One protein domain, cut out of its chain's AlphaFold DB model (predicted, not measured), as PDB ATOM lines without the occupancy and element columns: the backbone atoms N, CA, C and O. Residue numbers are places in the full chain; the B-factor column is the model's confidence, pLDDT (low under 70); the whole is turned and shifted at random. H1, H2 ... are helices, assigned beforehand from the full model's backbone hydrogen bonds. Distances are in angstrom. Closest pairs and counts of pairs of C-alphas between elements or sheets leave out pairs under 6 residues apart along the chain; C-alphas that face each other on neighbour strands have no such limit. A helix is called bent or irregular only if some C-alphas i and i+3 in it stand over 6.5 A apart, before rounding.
ATOM      1  N   LEU A  12     150.276 118.467  88.125       51.69
ATOM      2  CA  LEU A  12     149.958 118.259  89.537       51.69
ATOM      3  C   LEU A  12     148.487 118.610  89.838       51.69
ATOM      4  O   LEU A  12     147.834 117.940  90.639       51.69
ATOM      5  N   GLN A  13     147.928 119.584  89.111       54.47
ATOM      6  CA  GLN A  13     146.505 119.916  89.146       54.47
ATOM      7  C   GLN A  13     145.634 118.805  88.524       54.47
ATOM      8  O   GLN A  13     144.589 118.468  89.077       54.47
ATOM      9  N   CYS A  14     146.086 118.154  87.446       51.12
ATOM     10  CA  CYS A  14     145.399 117.005  86.843       51.12
ATOM     11  C   CYS A  14     145.397 115.739  87.716       51.12
ATOM     12  O   CYS A  14     144.508 114.908  87.544       51.12
ATOM     13  N   LEU A  15     146.346 115.583  88.645       54.06
ATOM     14  CA  LEU A  15     146.459 114.389  89.496       54.06
ATOM     15  C   LEU A  15     145.753 114.532  90.856       54.06
ATOM     16  O   LEU A  15     145.231 113.542  91.366       54.06
ATOM     17  N   LEU A  16     145.648 115.744  91.420       55.59
ATOM     18  CA  LEU A  16     144.941 115.969  92.694       55.59
ATOM     19  C   LEU A  16     143.429 116.224  92.555       55.59
ATOM     20  O   LEU A  16     142.652 115.751  93.386       55.59
ATOM     21  N   ILE A  17     142.985 116.940  91.514       59.69
ATOM     22  CA  ILE A  17     141.553 117.207  91.269       59.69
ATOM     23  C   ILE A  17     140.698 115.925  91.147       59.69
ATOM     24  O   ILE A  17     139.600 115.907  91.710       59.69
ATOM     25  N   PRO A  18     141.134 114.833  90.481       59.72
ATOM     26  CA  PRO A  18     140.292 113.648  90.330       59.72
ATOM     27  C   PRO A  18     140.006 112.907  91.642       59.72
ATOM     28  O   PRO A  18     139.041 112.154  91.685       59.72
ATOM     29  N   PHE A  19     140.788 113.108  92.706       59.25
ATOM     30  CA  PHE A  19     140.575 112.415  93.982       59.25
ATOM     31  C   PHE A  19     139.509 113.089  94.867       59.25
ATOM     32  O   PHE A  19     138.876 112.431  95.686       59.25
ATOM     33  N   CYS A  20     139.267 114.392  94.684       61.56
ATOM     34  CA  CYS A  20     138.349 115.184  95.517       61.56
ATOM     35  C   CYS A  20     137.088 115.649  94.761       61.56
ATOM     36  O   CYS A  20     136.321 116.458  95.275       61.56
ATOM     37  N   SER A  21     136.862 115.158  93.539       68.38
ATOM     38  CA  SER A  21     135.675 115.522  92.763       68.38
ATOM     39  C   SER A  21     134.420 114.824  93.310       68.38
ATOM     40  O   SER A  21     134.449 113.599  93.490       68.38
ATOM     41  N   PRO A  22     133.306 115.554  93.518       69.50
ATOM     42  CA  PRO A  22     132.033 114.973  93.953       69.50
ATOM     43  C   PRO A  22     131.465 113.954  92.953       69.50
ATOM     44  O   PRO A  22     130.716 113.064  93.337       69.50
ATOM     45  N   ASP A  23     131.880 114.054  91.688       74.75
ATOM     46  CA  ASP A  23     131.482 113.173  90.587       74.75
ATOM     47  C   ASP A  23     132.027 111.738  90.730       74.75
ATOM     48  O   ASP A  23     131.373 110.768  90.363       74.75
ATOM     49  N   LYS A  24     133.217 111.579  91.323       73.62
ATOM     50  CA  LYS A  24     133.899 110.275  91.423       73.62
ATOM     51  C   LYS A  24     133.635 109.538  92.734       73.62
ATOM     52  O   LYS A  24     133.831 108.330  92.794       73.62
ATOM     53  N   ASN A  25     133.195 110.247  93.774       71.56
ATOM     54  CA  ASN A  25     132.936 109.692  95.103       71.56
ATOM     55  C   ASN A  25     131.590 110.214  95.652       71.56
ATOM     56  O   ASN A  25     131.581 111.050  96.557       71.56
ATOM     57  N   PRO A  26     130.444 109.738  95.127       67.69
ATOM     58  CA  PRO A  26     129.126 110.281  95.473       67.69
ATOM     59  C   PRO A  26     128.666 109.944  96.904       67.69
ATOM     60  O   PRO A  26     127.808 110.628  97.453       67.69
ATOM     61  N   ASN A  27     129.246 108.916  97.535       67.56
ATOM     62  CA  ASN A  27     128.768 108.368  98.812       67.56
ATOM     63  C   ASN A  27     129.444 108.975 100.057       67.56
ATOM     64  O   ASN A  27     129.192 108.523 101.173       67.56
ATOM     65  N   THR A  28     130.314 109.979  99.899       78.19
ATOM     66  CA  THR A  28     131.064 110.587 101.007       78.19
ATOM     67  C   THR A  28     130.759 112.089 101.123       78.19
ATOM     68  O   THR A  28     131.317 112.909 100.387       78.19
ATOM     69  N   PRO A  29     129.908 112.512 102.079       77.88
ATOM     70  CA  PRO A  29     129.541 113.925 102.241       77.88
ATOM     71  C   PRO A  29     130.737 114.822 102.612       77.88
ATOM     72  O   PRO A  29     130.708 116.033 102.402       77.88
ATOM     73  N   GLU A  30     131.821 114.241 103.128       80.81
ATOM     74  CA  GLU A  30     133.060 114.952 103.446       80.81
ATOM     75  C   GLU A  30     133.815 115.446 102.198       80.81
ATOM     76  O   GLU A  30     134.419 116.523 102.229       80.81
ATOM     77  N   VAL A  31     133.755 114.708 101.083       82.12
ATOM     78  CA  VAL A  31     134.443 115.085  99.836       82.12
ATOM     79  C   VAL A  31     133.861 116.380  99.275       82.12
ATOM     80  O   VAL A  31     134.618 117.266  98.883       82.12
ATOM     81  N   HIS A  32     132.538 116.550  99.356       80.75
ATOM     82  CA  HIS A  32     131.869 117.797  98.982       80.75
ATOM     83  C   HIS A  32     132.373 118.989  99.810       80.75
ATOM     84  O   HIS A  32     132.736 120.021  99.249       80.75
ATOM     85  N   ARG A  33     132.492 118.838 101.137       85.62
ATOM     86  CA  ARG A  33     132.976 119.910 102.029       85.62
ATOM     87  C   ARG A  33     134.421 120.309 101.751       85.62
ATOM     88  O   ARG A  33     134.741 121.496 101.736       85.62
ATOM     89  N   ARG A  34     135.302 119.335 101.521       84.50
ATOM     90  CA  ARG A  34     136.711 119.598 101.192       84.50
ATOM     91  C   ARG A  34     136.844 120.265  99.822       84.50
ATOM     92  O   ARG A  34     137.624 121.203  99.681       84.50
ATOM     93  N   PHE A  35     136.047 119.852  98.838       84.31
ATOM     94  CA  PHE A  35     136.029 120.475  97.514       84.31
ATOM     95  C   PHE A  35     135.539 121.934  97.561       84.31
ATOM     96  O   PHE A  35     136.173 122.814  96.976       84.31
ATOM     97  N   GLU A  36     134.480 122.217  98.330       87.75
ATOM     98  CA  GLU A  36     134.014 123.584  98.613       87.75
ATOM     99  C   GLU A  36     135.133 124.446  99.232       87.75
ATOM    100  O   GLU A  36     135.359 125.583  98.806       87.75
ATOM    101  N   GLN A  37     135.887 123.894 100.189       88.69
ATOM    102  CA  GLN A  37     137.022 124.573 100.821       88.69
ATOM    103  C   GLN A  37     138.174 124.831  99.839       88.69
ATOM    104  O   GLN A  37     138.680 125.951  99.786       88.69
ATOM    105  N   LEU A  38     138.576 123.842  99.034       88.12
ATOM    106  CA  LEU A  38     139.638 124.002  98.032       88.12
ATOM    107  C   LEU A  38     139.263 125.055  96.979       88.12
ATOM    108  O   LEU A  38     140.099 125.885  96.614       88.12
ATOM    109  N   GLY A  39     138.004 125.070  96.535       87.88
ATOM    110  CA  GLY A  39     137.489 126.089  95.622       87.88
ATOM    111  C   GLY A  39     137.548 127.498  96.221       87.88
ATOM    112  O   GLY A  39     137.924 128.450  95.531       87.88
ATOM    113  N   LEU A  40     137.238 127.639  97.514       87.69
ATOM    114  CA  LEU A  40     137.344 128.909  98.234       87.69
ATOM    115  C   LEU A  40     138.806 129.358  98.393       87.69
ATOM    116  O   LEU A  40     139.122 130.514  98.110       87.69
ATOM    117  N   ILE A  41     139.703 128.446  98.782       88.69
ATOM    118  CA  ILE A  41     141.143 128.709  98.935       88.69
ATOM    119  C   ILE A  41     141.736 129.177  97.603       88.69
ATOM    120  O   ILE A  41     142.387 130.220  97.549       88.69
ATOM    121  N   HIS A  42     141.454 128.466  96.508       88.88
ATOM    122  CA  HIS A  42     141.942 128.827  95.178       88.88
ATOM    123  C   HIS A  42     141.494 130.238  94.755       88.88
ATOM    124  O   HIS A  42     142.282 130.997  94.190       88.88
ATOM    125  N   ARG A  43     140.251 130.631  95.071       87.31
ATOM    126  CA  ARG A  43     139.748 131.991  94.806       87.31
ATOM    127  C   ARG A  43     140.464 133.059  95.640       87.31
ATOM    128  O   ARG A  43     140.726 134.135  95.120       87.31
ATOM    129  N   ILE A  44     140.791 132.779  96.904       88.50
ATOM    130  CA  ILE A  44     141.478 133.734  97.793       88.50
ATOM    131  C   ILE A  44     142.940 133.937  97.376       88.50
ATOM    132  O   ILE A  44     143.426 135.063  97.425       88.50
ATOM    133  N   LEU A  45     143.634 132.872  96.959       87.25
ATOM    134  CA  LEU A  45     145.060 132.933  96.614       87.25
ATOM    135  C   LEU A  45     145.350 133.683  95.305       87.25
ATOM    136  O   LEU A  45     146.456 134.195  95.147       87.25
ATOM    137  N   ARG A  46     144.391 133.728  94.372       86.44
ATOM    138  CA  ARG A  46     144.552 134.369  93.056       86.44
ATOM    139  C   ARG A  46     144.160 135.857  93.034       86.44
ATOM    140  O   ARG A  46     144.508 136.547  92.085       86.44
ATOM    141  N   ASP A  47     143.434 136.328  94.045       89.56
ATOM    142  CA  ASP A  47     142.860 137.679  94.131       89.56
ATOM    143  C   ASP A  47     143.654 138.574  95.113       89.56
ATOM    144  O   ASP A  47     144.440 138.080  95.926       89.56
ATOM    145  N   GLU A  48     143.379 139.882  95.140       87.44
ATOM    146  CA  GLU A  48     143.939 140.850  96.115       87.44
ATOM    147  C   GLU A  48     143.580 140.499  97.579       87.44
ATOM    148  O   GLU A  48     144.134 141.013  98.553       87.44
ATOM    149  N   ARG A  49     142.645 139.559  97.766       85.94
ATOM    150  CA  ARG A  49     142.270 138.970  99.061       85.94
ATOM    151  C   ARG A  49     143.428 138.245  99.747       85.94
ATOM    152  O   ARG A  49     143.370 138.090 100.970       85.94
ATOM    153  N   ARG A  50     144.467 137.842  99.006       90.50
ATOM    154  CA  ARG A  50     145.680 137.226  99.557       90.50
ATOM    155  C   ARG A  50     146.355 138.115 100.603       90.50
ATOM    156  O   ARG A  50     146.755 137.611 101.650       90.50
ATOM    157  N   ASP A  51     146.429 139.422 100.375       91.00
ATOM    158  CA  ASP A  51     147.133 140.327 101.292       91.00
ATOM    159  C   ASP A  51     146.355 140.531 102.595       91.00
ATOM    160  O   ASP A  51     146.928 140.483 103.686       91.00
ATOM    161  N   ARG A  52     145.021 140.614 102.506       89.69
ATOM    162  CA  ARG A  52     144.142 140.592 103.687       89.69
ATOM    163  C   ARG A  52     144.276 139.286 104.461       89.69
ATOM    164  O   ARG A  52     144.334 139.311 105.687       89.69
ATOM    165  N   TYR A  53     144.360 138.153 103.766       89.75
ATOM    166  CA  TYR A  53     144.574 136.860 104.407       89.75
ATOM    167  C   TYR A  53     145.917 136.808 105.148       89.75
ATOM    168  O   TYR A  53     145.945 136.434 106.318       89.75
ATOM    169  N   ASN A  54     147.008 137.259 104.522       92.31
ATOM    170  CA  ASN A  54     148.334 137.324 105.148       92.31
ATOM    171  C   ASN A  54     148.351 138.237 106.386       92.31
ATOM    172  O   ASN A  54     148.992 137.918 107.392       92.31
ATOM    173  N   HIS A  55     147.605 139.342 106.348       90.81
ATOM    174  CA  HIS A  55     147.420 140.217 107.502       90.81
ATOM    175  C   HIS A  55     146.719 139.500 108.671       90.81
ATOM    176  O   HIS A  55     147.165 139.603 109.810       90.81
ATOM    177  N   PHE A  56     145.650 138.735 108.426       89.94
ATOM    178  CA  PHE A  56     145.001 137.951 109.490       89.94
ATOM    179  C   PHE A  56     145.824 136.735 109.928       89.94
ATOM    180  O   PHE A  56     145.735 136.326 111.081       89.94
ATOM    181  N   LEU A  57     146.648 136.169 109.045       89.25
ATOM    182  CA  LEU A  57     147.528 135.055 109.387       89.25
ATOM    183  C   LEU A  57     148.637 135.489 110.357       89.25
ATOM    184  O   LEU A  57     148.948 134.756 111.290       89.25
ATOM    185  N   SER A  58     149.198 136.685 110.159       90.50
ATOM    186  CA  SER A  58     150.236 137.253 111.033       90.50
ATOM    187  C   SER A  58     149.677 137.834 112.337       90.50
ATOM    188  O   SER A  58     150.275 137.641 113.392       90.50
ATOM    189  N   ASN A  59     148.519 138.501 112.291       88.00
ATOM    190  CA  ASN A  59     147.923 139.171 113.457       88.00
ATOM    191  C   ASN A  59     146.919 138.304 114.241       88.00
ATOM    192  O   ASN A  59     146.486 138.680 115.332       88.00
ATOM    193  N   GLY A  60     146.530 137.155 113.690       88.88
ATOM    194  CA  GLY A  60     145.479 136.288 114.213       88.88
ATOM    195  C   GLY A  60     144.086 136.611 113.658       88.88
ATOM    196  O   GLY A  60     143.778 137.734 113.251       88.88
ATOM    197  N   PHE A  61     143.214 135.601 113.656       88.31
ATOM    198  CA  PHE A  61     141.831 135.736 113.198       88.31
ATOM    199  C   PHE A  61     140.906 136.193 114.336       88.31
ATOM    200  O   PHE A  61     141.026 135.706 115.467       88.31
ATOM    201  N   PRO A  62     139.949 137.098 114.059       88.94
ATOM    202  CA  PRO A  62     138.963 137.493 115.050       88.94
ATOM    203  C   PRO A  62     138.052 136.303 115.385       88.94
ATOM    204  O   PRO A  62     137.646 135.539 114.508       88.94
ATOM    205  N   LYS A  63     137.725 136.134 116.667       87.62
ATOM    206  CA  LYS A  63     136.876 135.030 117.140       87.62
ATOM    207  C   LYS A  63     135.430 135.501 117.266       87.62
ATOM    208  O   LYS A  63     135.181 136.636 117.676       87.62
TER     209      LYS A  63
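What this domain is: This is residues 12 to 63 of the 305 residues of an uncharacterized protein of Malassezia globosa (strain ATCC MYA-4612 / CBS 7966) (UniProt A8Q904). One long helix, H2, makes a slanting bar with a shorter helix at each end: H1 folds back beside its first part in an open, lopsided hairpin, and H3 turns a corner at its far end. There is no shared core: H1 and H3 stay apart, and residues 24 to 29, of which 29 belongs to H2, and residues 54 to 60, of which 54 to 59 belong to H3, stick out. The printed part has 52 residues with three named helices in the order H1, H2, H3, and no named strand; the class is all helix. The whole is loose, with a radius of gyration of the C-alphas of 14.2 A, and flat, spanning 38 by 27 by 13 A.

How they stand to each other: The longest helix, H2, covers residues 29 to 46. H1, residues 12 to 20, touches H2, which meets it with residues 31 to 35 alone; the closest C-alphas are those of Cys 20 and Val 31, 5.8 A apart. H1 and H2 form a helical hairpin, two helices that follow each other and run opposite ways, at a shallow tilt of 33 degrees, only just short of steep. H3, residues 49 to 59, is close to H2 but not clearly touching, with the closest C-alphas, those of Ile 44 and Arg 50, 5.7 A apart. The lines of H2 and H3 are about perpendicular, at 80 degrees. H1 and H3 are apart. In H3 every O i to N i+4 pair is within hydrogen-bond range, in H2 13 of 14 are, and in H1 2 of 5, beside 3 of 6 O i to N i+3 pairs.

Where its parts are: H2 measures 27.0 A from C-alpha 29 at (129.541, 113.925, 102.241) to C-alpha 46 at (144.552, 134.369, 93.056). H1 begins at C-alpha 12, at (149.958, 118.259, 89.537), and measures 13.4 A from first to last C-alpha. It is neither bent nor irregular, but only just: C-alphas 15 and 18 are 6.3 A apart. H3 measures 15.5 A and ends at C-alpha 59, at (147.923, 139.171, 113.457).

The domain as a whole: The two C-alphas farthest apart are those of Asn 27 and Asn 59, 39.1 A. The printed part has no cut. The link from H2 to H3 is tight, with 2 residues, and the link from H1 to H2 is short, with 8. Residues 24 to 29 stand free, and so do residues 54 to 60, of which 54 to 59 belong to H3. Without them the body spans 33 by 24 by 12 A. The mean pLDDT of the printed part is 79.6; residues 12 to 22 and 26 to 27 are under 70, and H1 has a mean of 56.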